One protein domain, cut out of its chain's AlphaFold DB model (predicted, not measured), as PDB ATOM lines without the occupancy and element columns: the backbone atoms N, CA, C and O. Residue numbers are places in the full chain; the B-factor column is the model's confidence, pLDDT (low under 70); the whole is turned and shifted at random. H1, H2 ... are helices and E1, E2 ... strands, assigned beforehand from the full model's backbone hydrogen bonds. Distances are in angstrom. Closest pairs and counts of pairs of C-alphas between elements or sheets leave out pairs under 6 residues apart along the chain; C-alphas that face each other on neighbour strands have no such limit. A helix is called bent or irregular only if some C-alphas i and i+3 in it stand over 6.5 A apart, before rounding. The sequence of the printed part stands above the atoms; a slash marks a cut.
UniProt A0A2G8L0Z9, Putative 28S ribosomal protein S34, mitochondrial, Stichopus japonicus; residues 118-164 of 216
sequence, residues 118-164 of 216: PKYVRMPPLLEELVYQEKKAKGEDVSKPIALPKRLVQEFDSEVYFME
ATOM      1  N   PRO A 118     114.494   9.785 147.779       74.94
ATOM      2  CA  PRO A 118     113.971  11.067 148.203       74.94
ATOM      3  C   PRO A 118     115.139  11.979 148.566       74.94
ATOM      4  O   PRO A 118     115.952  11.642 149.427       74.94
ATOM      5  N   LYS A 119     115.241  13.122 147.876       78.44
ATOM      6  CA  LYS A 119     116.321  14.101 148.093       78.44
ATOM      7  C   LYS A 119     116.339  14.613 149.534       78.44
ATOM      8  O   LYS A 119     117.373  15.061 150.024       78.44
ATOM      9  N   TYR A 120     115.191  14.528 150.197       82.19
ATOM     10  CA  TYR A 120     114.960  15.009 151.542       82.19
ATOM     11  C   TYR A 120     114.278  13.930 152.378       82.19
ATOM     12  O   TYR A 120     113.372  13.246 151.897       82.19
ATOM     13  N   VAL A 121     114.704  13.798 153.632       84.81
ATOM     14  CA  VAL A 121     114.073  12.937 154.642       84.81
ATOM     15  C   VAL A 121     113.600  13.808 155.797       84.81
ATOM     16  O   VAL A 121     114.231  14.817 156.123       84.81
ATOM     17  N   ARG A 122     112.479  13.429 156.412       84.62
ATOM     18  CA  ARG A 122     111.975  14.108 157.606       84.62
ATOM     19  C   ARG A 122     113.025  14.060 158.721       84.62
ATOM     20  O   ARG A 122     113.651  13.022 158.935       84.62
ATOM     21  N   MET A 123     113.205  15.172 159.429       86.00
ATOM     22  CA  MET A 123     114.024  15.185 160.638       86.00
ATOM     23  C   MET A 123     113.468  14.220 161.699       86.00
ATOM     24  O   MET A 123     112.253  14.026 161.776       86.00
ATOM     25  N   PRO A 124     114.329  13.604 162.526       90.75
ATOM     26  CA  PRO A 124     113.863  12.882 163.703       90.75
ATOM     27  C   PRO A 124     113.141  13.849 164.662       90.75
ATOM     28  O   PRO A 124     113.511  15.022 164.732       90.75
ATOM     29  N   PRO A 125     112.140  13.372 165.424       89.94
ATOM     30  CA  PRO A 125     111.182  14.230 166.129       89.94
ATOM     31  C   PRO A 125     111.836  15.184 167.137       89.94
ATOM     32  O   PRO A 125     111.453  16.343 167.223       89.94
ATOM     33  N   LEU A 126     112.870  14.737 167.854       91.81
ATOM     34  CA  LEU A 126     113.593  15.601 168.794       91.81
ATOM     35  C   LEU A 126     114.350  16.733 168.083       91.81
ATOM     36  O   LEU A 126     114.363  17.865 168.555       91.81
ATOM     37  N   LEU A 127     114.989  16.432 166.949       88.88
ATOM     38  CA  LEU A 127     115.745  17.423 166.184       88.88
ATOM     39  C   LEU A 127     114.804  18.460 165.558       88.88
ATOM     40  O   LEU A 127     115.144  19.636 165.504       88.88
ATOM     41  N   GLU A 128     113.618  18.026 165.122       88.81
ATOM     42  CA  GLU A 128     112.563  18.907 164.615       88.81
ATOM     43  C   GLU A 128     112.181  19.972 165.662       88.81
ATOM     44  O   GLU A 128     112.207  21.165 165.356       88.81
ATOM     45  N   GLU A 129     111.946  19.558 166.911       89.12
ATOM     46  CA  GLU A 129     111.616  20.456 168.028       89.12
ATOM     47  C   GLU A 129     112.763  21.407 168.403       89.12
ATOM     48  O   GLU A 129     112.540  22.599 168.620       89.12
ATOM     49  N   LEU A 130     114.006  20.919 168.448       90.19
ATOM     50  CA  LEU A 130     115.165  21.762 168.764       90.19
ATOM     51  C   LEU A 130     115.363  22.863 167.718       90.19
ATOM     52  O   LEU A 130     115.503  24.036 168.064       90.19
ATOM     53  N   VAL A 131     115.301  22.509 166.432       88.56
ATOM     54  CA  VAL A 131     115.437  23.496 165.353       88.56
ATOM     55  C   VAL A 131     114.251  24.466 165.353       88.56
ATOM     56  O   VAL A 131     114.423  25.651 165.061       88.56
ATOM     57  N   TYR A 132     113.053  24.004 165.721       87.88
ATOM     58  CA  TYR A 132     111.885  24.865 165.896       87.88
ATOM     59  C   TYR A 132     112.108  25.920 166.993       87.88
ATOM     60  O   TYR A 132     111.862  27.110 166.769       87.88
ATOM     61  N   GLN A 133     112.628  25.516 168.157       89.62
ATOM     62  CA  GLN A 133     112.942  26.428 169.263       89.62
ATOM     63  C   GLN A 133     114.018  27.453 168.882       89.62
ATOM     64  O   GLN A 133     113.841  28.646 169.138       89.62
ATOM     65  N   GLU A 134     115.093  27.023 168.215       87.88
ATOM     66  CA  GLU A 134     116.161  27.919 167.753       87.88
ATOM     67  C   GLU A 134     115.665  28.954 166.735       87.88
ATOM     68  O   GLU A 134     116.003  30.136 166.833       87.88
ATOM     69  N   LYS A 135     114.837  28.537 165.770       85.88
ATOM     70  CA  LYS A 135     114.255  29.449 164.772       85.88
ATOM     71  C   LYS A 135     113.311  30.461 165.399       85.88
ATOM     72  O   LYS A 135     113.365  31.639 165.051       85.88
ATOM     73  N   LYS A 136     112.501  30.023 166.367       84.94
ATOM     74  CA  LYS A 136     111.624  30.907 167.140       84.94
ATOM     75  C   LYS A 136     112.427  31.940 167.933       84.94
ATOM     76  O   LYS A 136     112.047  33.105 167.951       84.94
ATOM     77  N   ALA A 137     113.545  31.536 168.538       87.44
ATOM     78  CA  ALA A 137     114.441  32.445 169.252       87.44
ATOM     79  C   ALA A 137     115.127  33.462 168.319       87.44
ATOM     80  O   ALA A 137     115.355  34.601 168.719       87.44
ATOM     81  N   LYS A 138     115.417  33.079 167.068       86.50
ATOM     82  CA  LYS A 138     115.995  33.960 166.036       86.50
ATOM     83  C   LYS A 138     114.967  34.813 165.281       86.50
ATOM     84  O   LYS A 138     115.368  35.717 164.555       86.50
ATOM     85  N   GLY A 139     113.669  34.555 165.453       82.81
ATOM     86  CA  GLY A 139     112.595  35.281 164.769       82.81
ATOM     87  C   GLY A 139     112.434  34.934 163.282       82.81
ATOM     88  O   GLY A 139     111.907  35.748 162.529       82.81
ATOM     89  N   GLU A 140     112.886  33.755 162.844       78.56
ATOM     90  CA  GLU A 140     112.712  33.282 161.462       78.56
ATOM     91  C   GLU A 140     111.359  32.580 161.251       78.56
ATOM     92  O   GLU A 140     110.830  31.920 162.147       78.56
ATOM     93  N   ASP A 141     110.810  32.687 160.036       72.12
ATOM     94  CA  ASP A 141     109.529  32.080 159.659       72.12
ATOM     95  C   ASP A 141     109.636  30.543 159.556       72.12
ATOM     96  O   ASP A 141     110.485  29.992 158.844       72.12
ATOM     97  N   VAL A 142     108.765  29.836 160.283       65.25
ATOM     98  CA  VAL A 142     108.825  28.377 160.491       65.25
ATOM     99  C   VAL A 142     107.890  27.597 159.552       65.25
ATOM    100  O   VAL A 142     107.689  26.398 159.707       65.25
ATOM    101  N   SER A 143     107.327  28.252 158.532       66.00
ATOM    102  CA  SER A 143     106.303  27.670 157.651       66.00
ATOM    103  C   SER A 143     106.747  26.438 156.835       66.00
ATOM    104  O   SER A 143     105.908  25.618 156.457       66.00
ATOM    105  N   LYS A 144     108.046  26.265 156.549       64.69
ATOM    106  CA  LYS A 144     108.534  25.140 155.728       64.69
ATOM    107  C   LYS A 144     108.975  23.954 156.597       64.69
ATOM    108  O   LYS A 144     109.827  24.153 157.466       64.69
ATOM    109  N   PRO A 145     108.496  22.723 156.320       66.00
ATOM    110  CA  PRO A 145     108.947  21.531 157.028       66.00
ATOM    111  C   PRO A 145     110.453  21.353 156.839       66.00
ATOM    112  O   PRO A 145     110.971  21.394 155.719       66.00
ATOM    113  N   ILE A 146     111.159  21.195 157.954       70.69
ATOM    114  CA  ILE A 146     112.614  21.138 157.971       70.69
ATOM    115  C   ILE A 146     113.014  19.697 157.663       70.69
ATOM    116  O   ILE A 146     112.710  18.768 158.410       70.69
ATOM    117  N   ALA A 147     113.664  19.504 156.520       78.06
ATOM    118  CA  ALA A 147     114.057  18.189 156.045       78.06
ATOM    119  C   ALA A 147     115.574  18.108 155.889       78.06
ATOM    120  O   ALA A 147     116.226  19.069 155.475       78.06
ATOM    121  N   LEU A 148     116.139  16.949 156.217       79.94
ATOM    122  CA  LEU A 148     117.562  16.689 156.049       79.94
ATOM    123  C   LEU A 148     117.841  16.350 154.583       79.94
ATOM    124  O   LEU A 148     117.149  15.488 154.027       79.94
ATOM    125  N   PRO A 149     118.842  16.983 153.945       78.06
ATOM    126  CA  PRO A 149     119.285  16.562 152.627       78.06
ATOM    127  C   PRO A 149     119.872  15.154 152.741       78.06
ATOM    128  O   PRO A 149     120.836  14.923 153.471       78.06
ATOM    129  N   LYS A 150     119.298  14.196 152.014       69.44
ATOM    130  CA  LYS A 150     119.839  12.840 151.957       69.44
ATOM    131  C   LYS A 150     120.907  12.802 150.874       69.44
ATOM    132  O   LYS A 150     120.603  12.771 149.683       69.44
ATOM    133  N   ARG A 151     122.176  12.800 151.281       63.28
ATOM    134  CA  ARG A 151     123.269  12.454 150.371       63.28
ATOM    135  C   ARG A 151     123.283  10.939 150.223       63.28
ATOM    136  O   ARG A 151     123.388  10.224 151.215       63.28
ATOM    137  N   LEU A 152     123.180  10.455 148.990       56.81
ATOM    138  CA  LEU A 152     123.515   9.071 148.687       56.81
ATOM    139  C   LEU A 152     125.014   8.904 148.914       56.81
ATOM    140  O   LEU A 152     125.826   9.282 148.069       56.81
ATOM    141  N   VAL A 153     125.386   8.375 150.075       54.66
ATOM    142  CA  VAL A 153     126.644   7.654 150.183       54.66
ATOM    143  C   VAL A 153     126.350   6.322 149.513       54.66
ATOM    144  O   VAL A 153     125.618   5.500 150.058       54.66
ATOM    145  N   GLN A 154     126.815   6.149 148.275       53.09
ATOM    146  CA  GLN A 154     126.948   4.809 147.717       53.09
ATOM    147  C   GLN A 154     128.074   4.143 148.499       53.09
ATOM    148  O   GLN A 154     129.223   4.105 148.063       53.09
ATOM    149  N   GLU A 155     127.756   3.679 149.702       48.50
ATOM    150  CA  GLU A 155     128.540   2.621 150.296       48.50
ATOM    151  C   GLU A 155     128.378   1.462 149.321       48.50
ATOM    152  O   GLU A 155     127.275   0.990 149.039       48.50
ATOM    153  N   PHE A 156     129.478   1.096 148.665       42.28
ATOM    154  CA  PHE A 156     129.552  -0.220 148.065       42.28
ATOM    155  C   PHE A 156     129.482  -1.150 149.250       42.28
ATOM    156  O   PHE A 156     130.522  -1.394 149.857       42.28
ATOM    157  N   ASP A 157     128.260  -1.537 149.617       39.75
ATOM    158  CA  ASP A 157     127.999  -2.482 150.681       39.75
ATOM    159  C   ASP A 157     129.001  -3.613 150.493       39.75
ATOM    160  O   ASP A 157     128.900  -4.431 149.572       39.75
ATOM    161  N   SER A 158     130.012  -3.633 151.357       42.09
ATOM    162  CA  SER A 158     130.591  -4.881 151.803       42.09
ATOM    163  C   SER A 158     129.453  -5.558 152.539       42.09
ATOM    164  O   SER A 158     129.270  -5.335 153.727       42.09
ATOM    165  N   GLU A 159     128.610  -6.202 151.742       43.69
ATOM    166  CA  GLU A 159     127.524  -7.081 152.108       43.69
ATOM    167  C   GLU A 159     126.837  -6.737 153.450       43.69
ATOM    168  O   GLU A 159     127.219  -7.230 154.510       43.69
ATOM    169  N   VAL A 160     125.786  -5.909 153.419       33.16
ATOM    170  CA  VAL A 160     124.876  -5.770 154.568       33.16
ATOM    171  C   VAL A 160     124.212  -7.126 154.805       33.16
ATOM    172  O   VAL A 160     123.305  -7.518 154.067       33.16
ATOM    173  N   TYR A 161     124.656  -7.846 155.835       44.44
ATOM    174  CA  TYR A 161     123.900  -8.961 156.390       44.44
ATOM    175  C   TYR A 161     123.136  -8.514 157.613       44.44
ATOM    176  O   TYR A 161     123.712  -8.051 158.593       44.44
ATOM    177  N   PHE A 162     121.828  -8.746 157.553       29.62
ATOM    178  CA  PHE A 162     121.036  -9.055 158.727       29.62
ATOM    179  C   PHE A 162     121.667 -10.291 159.381       29.62
ATOM    180  O   PHE A 162     121.398 -11.422 158.978       29.62
ATOM    181  N   MET A 163     122.579 -10.074 160.324       34.03
ATOM    182  CA  MET A 163     122.793 -11.056 161.373       34.03
ATOM    183  C   MET A 163     121.581 -10.911 162.288       34.03
ATOM    184  O   MET A 163     121.360  -9.841 162.847       34.03
ATOM    185  N   GLU A 164     120.741 -11.940 162.363       36.06
ATOM    186  CA  GLU A 164     119.960 -12.114 163.585       36.06
ATOM    187  C   GLU A 164     120.990 -12.279 164.705       36.06
ATOM    188  O   GLU A 164     121.941 -13.045 164.538       36.06
TER     189      GLU A 164
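What this domain is: This is residues 118 to 164 of the 216 residues of the protein "Putative 28S ribosomal protein S34, mitochondrial" of Stichopus japonicus (UniProt A0A2G8L0Z9). A small two-strand antiparallel sheet, E1 and E2, lies between a single helix, H1, on one side and a long tail on the other, and the tail makes much of the length. The chain leaves E1 for H1, runs out along the helix, and folds back through a link to E2; residues 153 to 164 of the tail stick out free. The printed part has 47 residues, with one named helix and two named strands in the order E1, H1, E2. The class is mixed, helices and strands, with 20 residues, under half, in named elements. The whole is extended, with a radius of gyration of the C-alphas of 16.1 A, and spans 47 by 23 by 13 A, only just elongated.

How they stand to each other: The sheet pairs E1, residues 120 to 122, with E2, residues 147 to 149, antiparallel, with 142 degrees between their directions. C-alphas 120 and 149 face each other at 4.7 A. N 121 and O 148 are within hydrogen-bond range at 3.0 A, and N 148 and O 121 at 2.9 A. A tight link of 2 residues joins E1 to H1, residues 125 to 138, and a short link of 8 residues joins H1 to E2. In H1 every O i to N i+4 pair is within hydrogen-bond range.

Where its parts are: E1 begins at C-alpha 120, (114.960, 15.009, 151.542), and is 6.8 A long. H1 measures 20.3 A, from C-alpha 125 at (111.182, 14.230, 166.129) to C-alpha 138 at (115.995, 33.960, 166.036), and is not bent. E2 is 6.5 A long and ends at C-alpha 149, (119.285, 16.562, 152.627).

The domain as a whole: The C-alphas of Gly 139 and Glu 164, the two farthest apart, are 48.0 A from each other. The printed part has no cut. Residues 134 to 139, of which 134 to 138 belong to H1, also stand free. Residues 150 to 164 hold no named element. The mean pLDDT of the printed part is 70.5, and residues 142 to 145 and 150 to 164 are under 70.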